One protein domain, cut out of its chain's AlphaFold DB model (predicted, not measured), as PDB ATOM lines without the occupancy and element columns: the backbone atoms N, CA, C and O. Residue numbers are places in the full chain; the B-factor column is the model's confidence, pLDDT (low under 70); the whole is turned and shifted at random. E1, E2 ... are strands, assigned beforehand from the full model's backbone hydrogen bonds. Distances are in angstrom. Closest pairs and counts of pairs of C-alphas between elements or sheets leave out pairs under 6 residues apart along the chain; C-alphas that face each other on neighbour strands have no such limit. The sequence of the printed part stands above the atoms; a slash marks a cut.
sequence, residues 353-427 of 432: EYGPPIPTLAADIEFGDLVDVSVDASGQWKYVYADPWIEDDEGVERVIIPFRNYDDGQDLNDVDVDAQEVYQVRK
ATOM      1  N   GLU A 353     -99.942 -97.593 142.501       61.41
ATOM      2  CA  GLU A 353     -99.877 -97.267 141.068       61.41
ATOM      3  C   GLU A 353     -98.592 -97.731 140.387       61.41
ATOM      4  O   GLU A 353     -98.614 -98.044 139.195       61.41
ATOM      5  N   TYR A 354     -97.488 -97.816 141.124       76.12
ATOM      6  CA  TYR A 354     -96.178 -98.140 140.582       76.12
ATOM      7  C   TYR A 354     -95.563 -99.370 141.241       76.12
ATOM      8  O   TYR A 354     -95.680 -99.606 142.446       76.12
ATOM      9  N   GLY A 355     -94.837-100.127 140.421       79.56
ATOM     10  CA  GLY A 355     -94.039-101.257 140.856       79.56
ATOM     11  C   GLY A 355     -92.943-100.870 141.858       79.56
ATOM     12  O   GLY A 355     -92.714 -99.688 142.161       79.56
ATOM     13  N   PRO A 356     -92.231-101.875 142.392       85.56
ATOM     14  CA  PRO A 356     -91.057-101.617 143.209       85.56
ATOM     15  C   PRO A 356     -90.014-100.819 142.403       85.56
ATOM     16  O   PRO A 356     -89.964-100.941 141.177       85.56
ATOM     17  N   PRO A 357     -89.180-100.010 143.074       87.44
ATOM     18  CA  PRO A 357     -88.111 -99.284 142.408       87.44
ATOM     19  C   PRO A 357     -87.120-100.267 141.778       87.44
ATOM     20  O   PRO A 357     -86.690-101.232 142.416       87.44
ATOM     21  N   ILE A 358     -86.792-100.024 140.514       89.94
ATOM     22  CA  ILE A 358     -85.840-100.791 139.722       89.94
ATOM     23  C   ILE A 358     -84.714 -99.874 139.225       89.94
ATOM     24  O   ILE A 358     -84.972 -98.734 138.829       89.94
ATOM     25  N   PRO A 359     -83.458-100.347 139.217       90.31
ATOM     26  CA  PRO A 359     -82.367 -99.613 138.592       90.31
ATOM     27  C   PRO A 359     -82.565 -99.590 137.071       90.31
ATOM     28  O   PRO A 359     -82.696-100.646 136.454       90.31
ATOM     29  N   THR A 360     -82.582 -98.397 136.479       89.38
ATOM     30  CA  THR A 360     -82.796 -98.172 135.038       89.38
ATOM     31  C   THR A 360     -81.757 -97.172 134.529       89.38
ATOM     32  O   THR A 360     -81.433 -96.219 135.239       89.38
ATOM     33  N   LEU A 361     -81.196 -97.403 133.338       90.25
ATOM     34  CA  LEU A 361     -80.282 -96.448 132.699       90.25
ATOM     35  C   LEU A 361     -81.048 -95.187 132.300       90.25
ATOM     36  O   LEU A 361     -82.203 -95.288 131.900       90.25
ATOM     37  N   ALA A 362     -80.404 -94.021 132.351       87.56
ATOM     38  CA  ALA A 362     -81.016 -92.754 131.961       87.56
ATOM     39  C   ALA A 362     -81.596 -92.802 130.536       87.56
ATOM     40  O   ALA A 362     -82.689 -92.294 130.302       87.56
ATOM     41  N   ALA A 363     -80.917 -93.491 129.613       86.38
ATOM     42  CA  ALA A 363     -81.384 -93.704 128.241       86.38
ATOM     43  C   ALA A 363     -82.651 -94.577 128.109       86.38
ATOM     44  O   ALA A 363     -83.333 -94.497 127.092       86.38
ATOM     45  N   ASP A 364     -82.966 -95.392 129.122       86.56
ATOM     46  CA  ASP A 364     -84.111 -96.317 129.137       86.56
ATOM     47  C   ASP A 364     -85.304 -95.766 129.954       86.56
ATOM     48  O   ASP A 364     -86.286 -96.474 130.220       86.56
ATOM     49  N   ILE A 365     -85.209 -94.513 130.411       87.62
ATOM     50  CA  ILE A 365     -86.296 -93.815 131.101       87.62
ATOM     51  C   ILE A 365     -87.312 -93.353 130.064       87.62
ATOM     52  O   ILE A 365     -86.966 -92.759 129.046       87.62
ATOM     53  N   GLU A 366     -88.586 -93.604 130.342       82.00
ATOM     54  CA  GLU A 366     -89.671 -93.320 129.411       82.00
ATOM     55  C   GLU A 366     -90.659 -92.315 130.004       82.00
ATOM     56  O   GLU A 366     -90.778 -92.139 131.224       82.00
ATOM     57  N   PHE A 367     -91.423 -91.666 129.122       77.44
ATOM     58  CA  PHE A 367     -92.566 -90.866 129.535       77.44
ATOM     59  C   PHE A 367     -93.496 -91.686 130.439       77.44
ATOM     60  O   PHE A 367     -94.032 -92.729 130.053       77.44
ATOM     61  N   GLY A 368     -93.761 -91.166 131.637       68.94
ATOM     62  CA  GLY A 368     -94.651 -91.815 132.589       68.94
ATOM     63  C   GLY A 368     -94.003 -92.528 133.758       68.94
ATOM     64  O   GLY A 368     -94.736 -93.007 134.624       68.94
ATOM     65  N   ASP A 369     -92.680 -92.602 133.781       83.12
ATOM     66  CA  ASP A 369     -91.927 -93.179 134.882       83.12
ATOM     67  C   ASP A 369     -91.887 -92.247 136.101       83.12
ATOM     68  O   ASP A 369     -91.974 -91.019 135.981       83.12
ATOM     69  N   LEU A 370     -91.731 -92.835 137.293       86.25
ATOM     70  CA  LEU A 370     -91.280 -92.091 138.468       86.25
ATOM     71  C   LEU A 370     -89.782 -92.279 138.634       86.25
ATOM     72  O   LEU A 370     -89.333 -93.401 138.851       86.25
ATOM     73  N   VAL A 371     -89.032 -91.187 138.593       88.44
ATOM     74  CA  VAL A 371     -87.583 -91.173 138.790       88.44
ATOM     75  C   VAL A 371     -87.252 -90.552 140.144       88.44
ATOM     76  O   VAL A 371     -87.816 -89.523 140.517       88.44
ATOM     77  N   ASP A 372     -86.370 -91.186 140.914       88.75
ATOM     78  CA  ASP A 372     -85.828 -90.578 142.128       88.75
ATOM     79  C   ASP A 372     -84.674 -89.645 141.750       88.75
ATOM     80  O   ASP A 372     -83.608 -90.103 141.346       88.75
ATOM     81  N   VAL A 373     -84.893 -88.334 141.864       82.06
ATOM     82  CA  VAL A 373     -83.867 -87.315 141.558       82.06
ATOM     83  C   VAL A 373     -83.055 -86.905 142.788       82.06
ATOM     84  O   VAL A 373     -82.271 -85.957 142.729       82.06
ATOM     85  N   SER A 374     -83.262 -87.559 143.934       78.06
ATOM     86  CA  SER A 374     -82.511 -87.246 145.145       78.06
ATOM     87  C   SER A 374     -81.078 -87.785 145.077       78.06
ATOM     88  O   SER A 374     -80.827 -88.925 144.700       78.06
ATOM     89  N   VAL A 375     -80.117 -86.959 145.498       67.00
ATOM     90  CA  VAL A 375     -78.682 -87.310 145.510       67.00
ATOM     91  C   VAL A 375     -78.371 -88.423 146.526       67.00
ATOM     92  O   VAL A 375     -77.354 -89.105 146.429       67.00
ATOM     93  N   ASP A 376     -79.241 -88.613 147.515       69.56
ATOM     94  CA  ASP A 376     -79.096 -89.564 148.617       69.56
ATOM     95  C   ASP A 376     -80.070 -90.750 148.546       69.56
ATOM     96  O   ASP A 376     -80.123 -91.541 149.488       69.56
ATOM     97  N   ALA A 377     -80.825 -90.886 147.449       63.72
ATOM     98  CA  ALA A 377     -81.908 -91.862 147.316       63.72
ATOM     99  C   ALA A 377     -82.938 -91.768 148.466       63.72
ATOM    100  O   ALA A 377     -83.500 -92.772 148.915       63.72
ATOM    101  N   SER A 378     -83.176 -90.551 148.973       67.81
ATOM    102  CA  SER A 378     -84.181 -90.251 150.002       67.81
ATOM    103  C   SER A 378     -85.626 -90.409 149.523       67.81
ATOM    104  O   SER A 378     -86.547 -90.251 150.329       67.81
ATOM    105  N   GLY A 379     -85.852 -90.770 148.253       69.50
ATOM    106  CA  GLY A 379     -87.176 -91.075 147.726       69.50
ATOM    107  C   GLY A 379     -87.947 -89.840 147.272       69.50
ATOM    108  O   GLY A 379     -89.170 -89.793 147.423       69.50
ATOM    109  N   GLN A 380     -87.262 -88.837 146.714       79.31
ATOM    110  CA  GLN A 380     -87.932 -87.710 146.062       79.31
ATOM    111  C   GLN A 380     -88.364 -88.099 144.649       79.31
ATOM    112  O   GLN A 380     -87.757 -87.702 143.654       79.31
ATOM    113  N   TRP A 381     -89.447 -88.867 144.574       85.62
ATOM    114  CA  TRP A 381     -90.026 -89.318 143.315       85.62
ATOM    115  C   TRP A 381     -90.571 -88.143 142.501       85.62
ATOM    116  O   TRP A 381     -91.433 -87.385 142.956       85.62
ATOM    117  N   LYS A 382     -90.077 -88.009 141.273       85.88
ATOM    118  CA  LYS A 382     -90.564 -87.054 140.281       85.88
ATOM    119  C   LYS A 382     -91.163 -87.795 139.106       85.88
ATOM    120  O   LYS A 382     -90.693 -88.860 138.724       85.88
ATOM    121  N   TYR A 383     -92.200 -87.213 138.529       79.62
ATOM    122  CA  TYR A 383     -92.901 -87.777 137.389       79.62
ATOM    123  C   TYR A 383     -92.316 -87.269 136.075       79.62
ATOM    124  O   TYR A 383     -92.287 -86.056 135.864       79.62
ATOM    125  N   VAL A 384     -91.924 -88.182 135.185       82.88
ATOM    126  CA  VAL A 384     -91.439 -87.858 133.838       82.88
ATOM    127  C   VAL A 384     -92.628 -87.468 132.953       82.88
ATOM    128  O   VAL A 384     -93.448 -88.315 132.586       82.88
ATOM    129  N   TYR A 385     -92.773 -86.172 132.652       69.81
ATOM    130  CA  TYR A 385     -93.999 -85.613 132.052       69.81
ATOM    131  C   TYR A 385     -93.960 -85.428 130.533       69.81
ATOM    132  O   TYR A 385     -94.991 -85.108 129.939       69.81
ATOM    133  N   ALA A 386     -92.809 -85.635 129.906       72.44
ATOM    134  CA  ALA A 386     -92.646 -85.684 128.458       72.44
ATOM    135  C   ALA A 386     -91.608 -86.757 128.100       72.44
ATOM    136  O   ALA A 386     -90.896 -87.232 128.984       72.44
ATOM    137  N   ASP A 387     -91.552 -87.164 126.834       78.44
ATOM    138  CA  ASP A 387     -90.536 -88.110 126.367       78.44
ATOM    139  C   ASP A 387     -89.134 -87.508 126.567       78.44
ATOM    140  O   ASP A 387     -88.902 -86.383 126.105       78.44
ATOM    141  N   PRO A 388     -88.208 -88.209 127.251       85.69
ATOM    142  CA  PRO A 388     -86.817 -87.783 127.323       85.69
ATOM    143  C   PRO A 388     -86.195 -87.684 125.929       85.69
ATOM    144  O   PRO A 388     -86.517 -88.470 125.033       85.69
ATOM    145  N   TRP A 389     -85.299 -86.719 125.731       86.50
ATOM    146  CA  TRP A 389     -84.594 -86.537 124.461       86.50
ATOM    147  C   TRP A 389     -83.083 -86.523 124.663       86.50
ATOM    148  O   TRP A 389     -82.590 -86.240 125.752       86.50
ATOM    149  N   ILE A 390     -82.355 -86.858 123.598       85.62
ATOM    150  CA  ILE A 390     -80.894 -86.931 123.604       85.62
ATOM    151  C   ILE A 390     -80.330 -85.655 122.984       85.62
ATOM    152  O   ILE A 390     -80.743 -85.258 121.889       85.62
ATOM    153  N   GLU A 391     -79.361 -85.054 123.662       84.94
ATOM    154  CA  GLU A 391     -78.505 -83.995 123.136       84.94
ATOM    155  C   GLU A 391     -77.063 -84.511 123.040       84.94
ATOM    156  O   GLU A 391     -76.564 -85.187 123.939       84.94
ATOM    157  N   ASP A 392     -76.401 -84.229 121.916       75.56
ATOM    158  CA  ASP A 392     -74.984 -84.547 121.713       75.56
ATOM    159  C   ASP A 392     -74.163 -83.293 122.024       75.56
ATOM    160  O   ASP A 392     -74.247 -82.295 121.299       75.56
ATOM    161  N   ASP A 393     -73.403 -83.342 123.119       68.88
ATOM    162  CA  ASP A 393     -72.484 -82.283 123.530       68.88
ATOM    163  C   ASP A 393     -71.049 -82.823 123.525       68.88
ATOM    164  O   ASP A 393     -70.683 -83.712 124.293       68.88
ATOM    165  N   GLU A 394     -70.234 -82.317 122.598       69.31
ATOM    166  CA  GLU A 394     -68.822 -82.690 122.413       69.31
ATOM    167  C   GLU A 394     -68.530 -84.212 122.327       69.31
ATOM    168  O   GLU A 394     -67.425 -84.659 122.650       69.31
ATOM    169  N   GLY A 395     -69.470 -85.018 121.812       68.94
ATOM    170  CA  GLY A 395     -69.301 -86.465 121.621       68.94
ATOM    171  C   GLY A 395     -69.685 -87.316 122.833       68.94
ATOM    172  O   GLY A 395     -69.324 -88.497 122.880       68.94
ATOM    173  N   VAL A 396     -70.390 -86.729 123.803       72.94
ATOM    174  CA  VAL A 396     -71.039 -87.421 124.921       72.94
ATOM    175  C   VAL A 396     -72.553 -87.324 124.729       72.94
ATOM    176  O   VAL A 396     -73.105 -86.227 124.667       72.94
ATOM    177  N   GLU A 397     -73.229 -88.473 124.639       79.56
ATOM    178  CA  GLU A 397     -74.694 -88.528 124.581       79.56
ATOM    179  C   GLU A 397     -75.271 -88.196 125.962       79.56
ATOM    180  O   GLU A 397     -75.106 -88.958 126.921       79.56
ATOM    181  N   ARG A 398     -75.952 -87.052 126.062       84.94
ATOM    182  CA  ARG A 398     -76.645 -86.620 127.276       84.94
ATOM    183  C   ARG A 398     -78.146 -86.783 127.105       84.94
ATOM    184  O   ARG A 398     -78.687 -86.530 126.031       84.94
ATOM    185  N   VAL A 399     -78.820 -87.231 128.155       87.31
ATOM    186  CA  VAL A 399     -80.270 -87.428 128.177       87.31
ATOM    187  C   VAL A 399     -80.886 -86.330 129.025       87.31
ATOM    188  O   VAL A 399     -80.544 -86.181 130.199       87.31
ATOM    189  N   ILE A 400     -81.819 -85.586 128.434       89.50
ATOM    190  CA  ILE A 400     -82.633 -84.613 129.151       89.50
ATOM    191  C   ILE A 400     -83.920 -85.296 129.597       89.50
ATOM    192  O   ILE A 400     -84.731 -85.730 128.773       89.50
ATOM    193  N   ILE A 401     -84.108 -85.392 130.913       87.81
ATOM    194  CA  ILE A 401     -85.269 -86.035 131.531       87.81
ATOM    195  C   ILE A 401     -86.189 -84.943 132.092       87.81
ATOM    196  O   ILE A 401     -85.903 -84.403 133.164       87.81
ATOM    197  N   PRO A 402     -87.299 -84.610 131.412       85.25
ATOM    198  CA  PRO A 402     -88.255 -83.616 131.891       85.25
ATOM    199  C   PRO A 402     -89.121 -84.206 133.008       85.25
ATOM    200  O   PRO A 402     -89.888 -85.148 132.788       85.25
ATOM    201  N   PHE A 403     -89.051 -83.635 134.208       84.31
ATOM    202  CA  PHE A 403     -89.768 -84.130 135.376       84.31
ATOM    203  C   PHE A 403     -90.586 -83.047 136.090       84.31
ATOM    204  O   PHE A 403     -90.365 -81.845 135.958       84.31
ATOM    205  N   ARG A 404     -91.570 -83.481 136.878       79.94
ATOM    206  CA  ARG A 404     -92.339 -82.609 137.773       79.94
ATOM    207  C   ARG A 404     -92.540 -83.238 139.140       79.94
ATOM    208  O   ARG A 404     -92.481 -84.464 139.270       79.94
ATOM    209  N   ASN A 405     -92.808 -82.421 140.156       73.50
ATOM    210  CA  ASN A 405     -93.172 -82.945 141.474       73.50
ATOM    211  C   ASN A 405     -94.439 -83.800 141.372       73.50
ATOM    212  O   ASN A 405     -95.413 -83.415 140.725       73.50
ATOM    213  N   TYR A 406     -94.411 -84.963 142.024       62.28
ATOM    214  CA  TYR A 406     -95.547 -85.881 142.048       62.28
ATOM    215  C   TYR A 406     -96.768 -85.260 142.746       62.28
ATOM    216  O   TYR A 406     -97.884 -85.349 142.236       62.28
ATOM    217  N   ASP A 407     -96.533 -84.560 143.860       55.31
ATOM    218  CA  ASP A 407     -97.589 -83.952 144.679       55.31
ATOM    219  C   ASP A 407     -98.032 -82.564 144.177       55.31
ATOM    220  O   ASP A 407     -99.175 -82.156 144.392       55.31
ATOM    221  N   ASP A 408     -97.148 -81.840 143.481       53.50
ATOM    222  CA  ASP A 408     -97.393 -80.470 143.022       53.50
ATOM    223  C   ASP A 408     -96.967 -80.280 141.560       53.50
ATOM    224  O   ASP A 408     -95.838 -79.918 141.238       53.50
ATOM    225  N   GLY A 409     -97.895 -80.544 140.642       52.47
ATOM    226  CA  GLY A 409     -97.685 -80.530 139.192       52.47
ATOM    227  C   GLY A 409     -97.400 -79.158 138.561       52.47
ATOM    228  O   GLY A 409     -97.609 -79.012 137.354       52.47
ATOM    229  N   GLN A 410     -96.970 -78.162 139.342       51.03
ATOM    230  CA  GLN A 410     -96.561 -76.831 138.871       51.03
ATOM    231  C   GLN A 410     -95.041 -76.636 138.791       51.03
ATOM    232  O   GLN A 410     -94.594 -75.764 138.049       51.03
ATOM    233  N   ASP A 411     -94.250 -77.436 139.509       65.19
ATOM    234  CA  ASP A 411     -92.784 -77.347 139.489       65.19
ATOM    235  C   ASP A 411     -92.230 -78.242 138.373       65.19
ATOM    236  O   ASP A 411     -92.036 -79.446 138.559       65.19
ATOM    237  N   LEU A 412     -92.092 -77.655 137.183       74.12
ATOM    238  CA  LEU A 412     -91.529 -78.293 135.993       74.12
ATOM    239  C   LEU A 412     -90.027 -78.007 135.948       74.12
ATOM    240  O   LEU A 412     -89.639 -76.842 135.893       74.12
ATOM    241  N   ASN A 413     -89.205 -79.052 135.930       80.50
ATOM    242  CA  ASN A 413     -87.757 -78.959 135.752       80.50
ATOM    243  C   ASN A 413     -87.269 -80.130 134.888       80.50
ATOM    244  O   ASN A 413     -88.025 -81.040 134.551       80.50
ATOM    245  N   ASP A 414     -85.996 -80.116 134.537       86.56
ATOM    246  CA  ASP A 414     -85.311 -81.184 133.828       86.56
ATOM    247  C   ASP A 414     -83.999 -81.556 134.530       86.56
ATOM    248  O   ASP A 414     -83.419 -80.771 135.285       86.56
ATOM    249  N   VAL A 415     -83.566 -82.807 134.350       85.44
ATOM    250  CA  VAL A 415     -82.197 -83.221 134.681       85.44
ATOM    251  C   VAL A 415     -81.465 -83.518 133.381       85.44
ATOM    252  O   VAL A 415     -81.986 -84.239 132.535       85.44
ATOM    253  N   ASP A 416     -80.256 -82.978 133.266       87.81
ATOM    254  CA  ASP A 416     -79.297 -83.256 132.199       87.81
ATOM    255  C   ASP A 416     -78.215 -84.221 132.714       87.81
ATOM    256  O   ASP A 416     -77.373 -83.845 133.541       87.81
ATOM    257  N   VAL A 417     -78.243 -85.465 132.230       87.00
ATOM    258  CA  VAL A 417     -77.400 -86.573 132.713       87.00
ATOM    259  C   VAL A 417     -76.729 -87.349 131.590       87.00
ATOM    260  O   VAL A 417     -77.147 -87.302 130.438       87.00
ATOM    261  N   ASP A 418     -75.672 -88.084 131.935       85.62
ATOM    262  CA  ASP A 418     -75.045 -89.037 131.015       85.62
ATOM    263  C   ASP A 418     -76.012 -90.197 130.729       85.62
ATOM    264  O   ASP A 418     -76.636 -90.737 131.647       85.62
ATOM    265  N   ALA A 419     -76.124 -90.610 129.465       83.75
ATOM    266  CA  ALA A 419     -76.984 -91.718 129.048       83.75
ATOM    267  C   ALA A 419     -76.734 -93.034 129.819       83.75
ATOM    268  O   ALA A 419     -77.642 -93.862 129.944       83.75
ATOM    269  N   GLN A 420     -75.518 -93.234 130.339       84.81
ATOM    270  CA  GLN A 420     -75.109 -94.426 131.087       84.81
ATOM    271  C   GLN A 420     -75.353 -94.326 132.601       84.81
ATOM    272  O   GLN A 420     -75.103 -95.297 133.323       84.81
ATOM    273  N   GLU A 421     -75.817 -93.181 133.105       86.06
ATOM    274  CA  GLU A 421     -76.116 -93.002 134.524       86.06
ATOM    275  C   GLU A 421     -77.328 -93.851 134.942       86.06
ATOM    276  O   GLU A 421     -78.281 -94.026 134.183       86.06
ATOM    277  N   VAL A 422     -77.284 -94.432 136.145       87.62
ATOM    278  CA  VAL A 422     -78.329 -95.346 136.635       87.62
ATOM    279  C   VAL A 422     -79.187 -94.642 137.674       87.62
ATOM    280  O   VAL A 422     -78.698 -94.260 138.736       87.62
ATOM    281  N   TYR A 423     -80.486 -94.581 137.405       89.38
ATOM    282  CA  TYR A 423     -81.494 -94.035 138.302       89.38
ATOM    283  C   TYR A 423     -82.344 -95.131 138.939       89.38
ATOM    284  O   TYR A 423     -82.541 -96.211 138.374       89.38
ATOM    285  N   GLN A 424     -82.891 -94.842 140.121       90.56
ATOM    286  CA  GLN A 424     -84.010 -95.616 140.645       90.56
ATOM    287  C   GLN A 424     -85.286 -95.133 139.971       90.56
ATOM    288  O   GLN A 424     -85.647 -93.959 140.067       90.56
ATOM    289  N   VAL A 425     -85.963 -96.056 139.298       88.19
ATOM    290  CA  VAL A 425     -87.187 -95.784 138.557       88.19
ATOM    291  C   VAL A 425     -88.278 -96.712 139.048       88.19
ATOM    292  O   VAL A 425     -88.055 -97.907 139.215       88.19
ATOM    293  N   ARG A 426     -89.482 -96.195 139.259       87.69
ATOM    294  CA  ARG A 426     -90.665 -97.041 139.397       87.69
ATOM    295  C   ARG A 426     -91.441 -96.989 138.091       87.69
ATOM    296  O   ARG A 426     -91.845 -95.915 137.649       87.69
ATOM    297  N   LYS A 427     -91.655 -98.160 137.493       80.38
ATOM    298  CA  LYS A 427     -92.548 -98.324 136.341       80.38
ATOM    299  C   LYS A 427     -93.987 -98.403 136.849       80.38
ATOM    300  O   LYS A 427     -94.236 -98.996 137.900       80.38
TER     301      LYS A 427
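Overview. This is residues 353 to 427 of the 432 residues of the protein "Cell division protein FtsK" of Mycobacteroides abscessus subsp. abscessus (UniProt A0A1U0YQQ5). Seven strands make one strongly twisted antiparallel sheet that wraps partway into an open ring, through E7, E2, E3, E5 and E6, with a gap between E6 and E7. E1 lies along the outer side of E7, and the hairpin of E4 and E5 reaches to one end of the longest axis. The printed part has 75 residues, with no named helix and strands E1 to E7 in that order, 38 residues in all; the class is all strand. The whole is compact, with a radius of gyration of the C-alphas of 11.8 A and spans of 37 by 26 by 21 A.

Along the chain. E1 is residues 358 to 361, beginning at C-alpha 358 (-85.840, -100.791, 139.722). E2 is residues 370 to 372 and E3 residues 381 to 384. E4 is residues 389 to 393, 12.9 A. E5, the longest, is residues 396 to 405, 28.0 A, beginning at C-alpha 396 (-71.039, -87.421, 124.921). E6 is residues 412 to 418, 20.3 A. E7 is residues 422 to 426, 12.8 A, ending at C-alpha 426 (-90.665, -97.041, 139.397).

Arrangement. The sheet is branched. E1 is an edge strand, antiparallel to E7 at 134 degrees, with N 358 and O 425 2.8 A apart. E2 is on the other side of E7, with N 426 and O 370 2.8 A apart. E2 and E3 form a hairpin, with N 382 and O 371 2.8 A apart. E3 and E5 are antiparallel at 111 degrees, with N 383 and O 404 2.9 A apart. E4, E5 and E6 form a meander, each strand the antiparallel neighbour of the one before. E3 and E4 lie on one side of E5, E6 on the other; N 391 and O 398 are 2.9 A apart, N 399 and O 417 2.8 A.

Size, cuts and confidence. The C-alphas farthest apart, Glu 353 and Glu 394, are 39.1 A apart. The printed part has no cut, and no link is long. Mean pLDDT is 79.5 over the printed part; 17 residues are under 70, among them 375 to 379 and 406 to 411.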